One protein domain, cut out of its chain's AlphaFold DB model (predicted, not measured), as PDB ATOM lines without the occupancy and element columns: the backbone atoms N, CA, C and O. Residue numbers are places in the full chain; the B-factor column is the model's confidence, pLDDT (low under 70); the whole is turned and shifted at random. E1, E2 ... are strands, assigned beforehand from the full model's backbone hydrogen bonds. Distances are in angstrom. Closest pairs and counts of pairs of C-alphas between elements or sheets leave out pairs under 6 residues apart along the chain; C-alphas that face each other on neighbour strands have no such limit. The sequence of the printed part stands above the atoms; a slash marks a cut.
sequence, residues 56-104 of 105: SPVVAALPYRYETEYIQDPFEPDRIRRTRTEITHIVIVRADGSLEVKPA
ATOM      1  N   SER A  56     583.426 568.084 422.167       84.12
ATOM      2  CA  SER A  56     582.645 567.247 421.253       84.12
ATOM      3  C   SER A  56     582.159 565.968 421.955       84.12
ATOM      4  O   SER A  56     582.941 565.349 422.698       84.12
ATOM      5  N   PRO A  57     580.877 565.581 421.784       89.44
ATOM      6  CA  PRO A  57     580.297 564.446 422.488       89.44
ATOM      7  C   PRO A  57     581.019 563.143 422.132       89.44
ATOM      8  O   PRO A  57     581.467 562.944 421.004       89.44
ATOM      9  N   VAL A  58     581.128 562.249 423.112       92.31
ATOM     10  CA  VAL A  58     581.727 560.923 422.931       92.31
ATOM     11  C   VAL A  58     580.725 560.007 422.240       92.31
ATOM     12  O   VAL A  58     579.594 559.877 422.704       92.31
ATOM     13  N   VAL A  59     581.147 559.361 421.153       95.38
ATOM     14  CA  VAL A  59     580.304 558.452 420.357       95.38
ATOM     15  C   VAL A  59     580.706 556.987 420.502       95.38
ATOM     16  O   VAL A  59     579.869 556.112 420.308       95.38
ATOM     17  N   ALA A  60     581.954 556.700 420.879       94.31
ATOM     18  CA  ALA A  60     582.399 555.343 421.182       94.31
ATOM     19  C   ALA A  60     583.563 555.329 422.181       94.31
ATOM     20  O   ALA A  60     584.344 556.279 422.263       94.31
ATOM     21  N   ALA A  61     583.697 554.218 422.903       94.69
ATOM     22  CA  ALA A  61     584.859 553.897 423.722       94.69
ATOM     23  C   ALA A  61     585.288 552.457 423.420       94.69
ATOM     24  O   ALA A  61     584.470 551.540 423.480       94.69
ATOM     25  N   LEU A  62     586.556 552.270 423.059       95.81
ATOM     26  CA  LEU A  62     587.092 550.995 422.584       95.81
ATOM     27  C   LEU A  62     588.337 550.599 423.387       95.81
ATOM     28  O   LEU A  62     589.140 551.476 423.716       95.81
ATOM     29  N   PRO A  63     588.551 549.303 423.678       96.12
ATOM     30  CA  PRO A  63     589.810 548.834 424.249       96.12
ATOM     31  C   PRO A  63     590.967 549.126 423.290       96.12
ATOM     32  O   PRO A  63     590.884 548.807 422.106       96.12
ATOM     33  N   TYR A  64     592.047 549.716 423.799       94.75
ATOM     34  CA  TYR A  64     593.225 550.065 422.997       94.75
ATOM     35  C   TYR A  64     594.473 549.300 423.427       94.75
ATOM     36  O   TYR A  64     595.223 548.816 422.581       94.75
ATOM     37  N   ARG A  65     594.692 549.164 424.737       94.31
ATOM     38  CA  ARG A  65     595.794 548.371 425.293       94.31
ATOM     39  C   ARG A  65     595.287 547.478 426.405       94.31
ATOM     40  O   ARG A  65     594.422 547.886 427.179       94.31
ATOM     41  N   TYR A  66     595.851 546.282 426.479       95.62
ATOM     42  CA  TYR A  66     595.569 545.318 427.526       95.62
ATOM     43  C   TYR A  66     596.850 544.609 427.945       95.62
ATOM     44  O   TYR A  66     597.787 544.473 427.158       95.62
ATOM     45  N   GLU A  67     596.862 544.160 429.189       94.88
ATOM     46  CA  GLU A  67     597.905 543.323 429.758       94.88
ATOM     47  C   GLU A  67     597.290 541.985 430.152       94.88
ATOM     48  O   GLU A  67     596.158 541.921 430.637       94.88
ATOM     49  N   THR A  68     598.026 540.905 429.898       95.50
ATOM     50  CA  THR A  68     597.590 539.551 430.222       95.50
ATOM     51  C   THR A  68     598.580 538.919 431.181       95.50
ATOM     52  O   THR A  68     599.746 538.718 430.850       95.50
ATOM     53  N   GLU A  69     598.089 538.581 432.364       95.06
ATOM     54  CA  GLU A  69     598.820 537.880 433.406       95.06
ATOM     55  C   GLU A  69     598.455 536.397 433.394       95.06
ATOM     56  O   GLU A  69     597.278 536.014 433.375       95.06
ATOM     57  N   TYR A  70     599.483 535.560 433.469       92.81
ATOM     58  CA  TYR A  70     599.352 534.116 433.561       92.81
ATOM     59  C   TYR A  70     599.803 533.650 434.939       92.81
ATOM     60  O   TYR A  70     600.950 533.842 435.334       92.81
ATOM     61  N   ILE A  71     598.895 533.016 435.673       92.38
ATOM     62  CA  ILE A  71     599.161 532.462 436.996       92.38
ATOM     63  C   ILE A  71     599.345 530.956 436.827       92.38
ATOM     64  O   ILE A  71     598.403 530.258 436.432       92.38
ATOM     65  N   GLN A  72     600.550 530.465 437.114       93.00
ATOM     66  CA  GLN A  72     600.863 529.035 437.080       93.00
ATOM     67  C   GLN A  72     600.178 528.268 438.213       93.00
ATOM     68  O   GLN A  72     599.850 528.829 439.265       93.00
ATOM     69  N   ASP A  73     599.935 526.980 437.981       92.62
ATOM     70  CA  ASP A  73     599.463 526.082 439.024       92.62
ATOM     71  C   ASP A  73     600.612 525.749 439.993       92.62
ATOM     72  O   ASP A  73     601.655 525.261 439.557       92.62
ATOM     73  N   PRO A  74     600.459 526.003 441.307       90.25
ATOM     74  CA  PRO A  74     601.505 525.695 442.280       90.25
ATOM     75  C   PRO A  74     601.762 524.189 442.454       90.25
ATOM     76  O   PRO A  74     602.778 523.828 443.045       90.25
ATOM     77  N   PHE A  75     600.865 523.320 441.978       93.56
ATOM     78  CA  PHE A  75     601.006 521.863 442.048       93.56
ATOM     79  C   PHE A  75     601.378 521.231 440.698       93.56
ATOM     80  O   PHE A  75     601.911 520.126 440.672       93.56
ATOM     81  N   GLU A  76     601.136 521.939 439.591       92.56
ATOM     82  CA  GLU A  76     601.450 521.512 438.222       92.56
ATOM     83  C   GLU A  76     602.151 522.669 437.468       92.56
ATOM     84  O   GLU A  76     601.494 523.412 436.738       92.56
ATOM     85  N   PRO A  77     603.480 522.858 437.617       85.25
ATOM     86  CA  PRO A  77     604.195 524.045 437.114       85.25
ATOM     87  C   PRO A  77     604.170 524.190 435.585       85.25
ATOM     88  O   PRO A  77     604.327 525.290 435.055       85.25
ATOM     89  N   ASP A  78     603.904 523.096 434.873       91.31
ATOM     90  CA  ASP A  78     603.763 523.086 433.416       91.31
ATOM     91  C   ASP A  78     602.379 523.581 432.954       91.31
ATOM     92  O   ASP A  78     602.104 523.667 431.754       91.31
ATOM     93  N   ARG A  79     601.481 523.910 433.893       91.25
ATOM     94  CA  ARG A  79     600.083 524.226 433.621       91.25
ATOM     95  C   ARG A  79     599.704 525.618 434.116       91.25
ATOM     96  O   ARG A  79     600.011 526.046 435.227       91.25
ATOM     97  N   ILE A  80     598.977 526.341 433.272       91.31
ATOM     98  CA  ILE A  80     598.397 527.641 433.619       91.31
ATOM     99  C   ILE A  80     597.122 527.378 434.424       91.31
ATOM    100  O   ILE A  80     596.171 526.789 433.910       91.31
ATOM    101  N   ARG A  81     597.071 527.860 435.667       93.56
ATOM    102  CA  ARG A  81     595.874 527.778 436.514       93.56
ATOM    103  C   ARG A  81     594.855 528.854 436.164       93.56
ATOM    104  O   ARG A  81     593.650 528.611 436.204       93.56
ATOM    105  N   ARG A  82     595.322 530.071 435.875       92.81
ATOM    106  CA  ARG A  82     594.449 531.211 435.582       92.81
ATOM    107  C   ARG A  82     595.110 532.175 434.612       92.81
ATOM    108  O   ARG A  82     596.284 532.484 434.750       92.81
ATOM    109  N   THR A  83     594.305 532.701 433.698       95.06
ATOM    110  CA  THR A  83     594.665 533.847 432.858       95.06
ATOM    111  C   THR A  83     593.807 535.035 433.276       95.06
ATOM    112  O   THR A  83     592.591 534.893 433.437       95.06
ATOM    113  N   ARG A  84     594.425 536.194 433.494       94.75
ATOM    114  CA  ARG A  84     593.740 537.462 433.759       94.75
ATOM    115  C   ARG A  84     594.139 538.446 432.670       94.75
ATOM    116  O   ARG A  84     595.319 538.711 432.506       94.75
ATOM    117  N   THR A  85     593.158 539.010 431.976       94.81
ATOM    118  CA  THR A  85     593.382 540.107 431.029       94.81
ATOM    119  C   THR A  85     592.764 541.376 431.587       94.81
ATOM    120  O   THR A  85     591.586 541.380 431.945       94.81
ATOM    121  N   GLU A  86     593.552 542.442 431.661       95.25
ATOM    122  CA  GLU A  86     593.119 543.760 432.110       95.25
ATOM    123  C   GLU A  86     593.330 544.783 430.995       95.25
ATOM    124  O   GLU A  86     594.411 544.888 430.420       95.25
ATOM    125  N   ILE A  87     592.281 545.536 430.663       96.38
ATOM    126  CA  ILE A  87     592.374 546.651 429.718       96.38
ATOM    127  C   ILE A  87     593.038 547.807 430.463       96.38
ATOM    128  O   ILE A  87     592.493 548.282 431.454       96.38
ATOM    129  N   THR A  88     594.195 548.268 429.993       96.56
ATOM    130  CA  THR A  88     594.939 549.366 430.629       96.56
ATOM    131  C   THR A  88     594.584 550.719 430.030       96.56
ATOM    132  O   THR A  88     594.598 551.726 430.733       96.56
ATOM    133  N   HIS A  89     594.239 550.754 428.738       96.75
ATOM    134  CA  HIS A  89     593.882 551.984 428.037       96.75
ATOM    135  C   HIS A  89     592.681 551.787 427.123       96.75
ATOM    136  O   HIS A  89     592.551 550.759 426.449       96.75
ATOM    137  N   ILE A  90     591.860 552.830 427.039       97.06
ATOM    138  CA  ILE A  90     590.753 552.953 426.098       97.06
ATOM    139  C   ILE A  90     591.016 554.093 425.116       97.06
ATOM    140  O   ILE A  90     591.639 555.099 425.455       97.06
ATOM    141  N   VAL A  91     590.521 553.940 423.895       97.12
ATOM    142  CA  VAL A  91     590.389 555.031 422.931       97.12
ATOM    143  C   VAL A  91     588.956 555.531 422.980       97.12
ATOM    144  O   VAL A  91     588.009 554.754 422.857       97.12
ATOM    145  N   ILE A  92     588.813 556.838 423.146       96.06
ATOM    146  CA  ILE A  92     587.558 557.570 423.086       96.06
ATOM    147  C   ILE A  92     587.454 558.191 421.699       96.06
ATOM    148  O   ILE A  92     588.336 558.942 421.283       96.06
ATOM    149  N   VAL A  93     586.365 557.887 421.002       95.25
ATOM    150  CA  VAL A  93     586.021 558.487 419.713       95.25
ATOM    151  C   VAL A  93     584.986 559.572 419.963       95.25
ATOM    152  O   VAL A  93     583.942 559.311 420.573       95.25
ATOM    153  N   ARG A  94     585.265 560.790 419.503       94.56
ATOM    154  CA  ARG A  94     584.341 561.926 419.585       94.56
ATOM    155  C   ARG A  94     583.591 562.117 418.271       94.56
ATOM    156  O   ARG A  94     584.019 561.645 417.221       94.56
ATOM    157  N   ALA A  95     582.454 562.807 418.327       91.12
ATOM    158  CA  ALA A  95     581.596 563.038 417.165       91.12
ATOM    159  C   ALA A  95     582.267 563.868 416.059       91.12
ATOM    160  O   ALA A  95     581.855 563.797 414.907       91.12
ATOM    161  N   ASP A  96     583.303 564.634 416.400       90.25
ATOM    162  CA  ASP A  96     584.120 565.403 415.453       90.25
ATOM    163  C   ASP A  96     585.212 564.557 414.769       90.25
ATOM    164  O   ASP A  96     586.000 565.079 413.986       90.25
ATOM    165  N   GLY A  97     585.268 563.251 415.059       88.88
ATOM    166  CA  GLY A  97     586.270 562.329 414.530       88.88
ATOM    167  C   GLY A  97     587.602 562.352 415.280       88.88
ATOM    168  O   GLY A  97     588.499 561.584 414.934       88.88
ATOM    169  N   SER A  98     587.750 563.188 416.313       92.38
ATOM    170  CA  SER A  98     588.953 563.186 417.142       92.38
ATOM    171  C   SER A  98     589.026 561.938 418.028       92.38
ATOM    172  O   SER A  98     588.012 561.375 418.462       92.38
ATOM    173  N   LEU A  99     590.261 561.499 418.278       94.69
ATOM    174  CA  LEU A  99     590.583 560.321 419.076       94.69
ATOM    175  C   LEU A  99     591.388 560.739 420.302       94.69
ATOM    176  O   LEU A  99     592.379 561.458 420.186       94.69
ATOM    177  N   GLU A 100     590.991 560.250 421.472       94.50
ATOM    178  CA  GLU A 100     591.688 560.504 422.732       94.50
ATOM    179  C   GLU A 100     591.975 559.178 423.439       94.50
ATOM    180  O   GLU A 100     591.065 558.388 423.683       94.50
ATOM    181  N   VAL A 101     593.240 558.920 423.775       95.50
ATOM    182  CA  VAL A 101     593.629 557.738 424.556       95.50
ATOM    183  C   VAL A 101     593.594 558.094 426.036       95.50
ATOM    184  O   VAL A 101     594.240 559.056 426.452       95.50
ATOM    185  N   LYS A 102     592.881 557.300 426.838       94.06
ATOM    186  CA  LYS A 102     592.838 557.444 428.298       94.06
ATOM    187  C   LYS A 102     593.186 556.143 429.012       94.06
ATOM    188  O   LYS A 102     592.897 555.070 428.476       94.06
ATOM    189  N   PRO A 103     593.759 556.221 430.224       95.25
ATOM    190  CA  PRO A 103     593.793 555.086 431.134       95.25
ATOM    191  C   PRO A 103     592.376 554.553 431.378       95.25
ATOM    192  O   PRO A 103     591.416 555.322 431.434       95.25
ATOM    193  N   ALA A 104     592.241 553.235 431.500       89.38
ATOM    194  CA  ALA A 104     590.964 552.586 431.800       89.38
ATOM    195  C   ALA A 104     590.591 552.642 433.300       89.38
ATOM    196  O   ALA A 104     589.482 552.244 433.659       89.38
TER     197      ALA A 104
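Overview. This is residues 56 to 104 of the 105 residues of an uncharacterized protein of Firmicutes bacterium (UniProt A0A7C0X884). A long, strongly twisted two-stranded ribbon, the hairpin of E1 and E2, makes the long axis, and short E3 folds back beside E2 at the end away from the E1 to E2 link. The 49 printed residues hold three named strands and no named helix, all strand by class; E1, E2, E3, in chain and sheet order, form an antiparallel meander, each strand the antiparallel neighbour of the one before. It is an extended rod of 53 by 12 by 11 A, with a radius of gyration of the C-alphas of 16.9 A.

Along the chain. Find C-alpha 58 at (581.727, 560.923, 422.931); from there E1, residues 58 to 72, runs 39.8 A. E2, residues 80 to 94, runs 39.6 A. E3, residues 99 to 103, ends at C-alpha 103, (593.793, 555.086, 431.134).

Arrangement. Look at inner strand E2: edge strand E1 is antiparallel to it at 162 degrees, with N 67 and O 86 within hydrogen-bond range at 2.8 A. Edge strand E3 forms a hairpin with E2, antiparallel at 141 degrees; N 92 and O 100 are within hydrogen-bond range at 2.8 A.

Size, cuts and confidence. The C-alphas of Phe 75 and Asp 96 are farthest apart, 53.7 A. The printed part has no cut, and no printed residue is under 70 in pLDDT. The E1 to E2 link is short; E2 to E3 is tight.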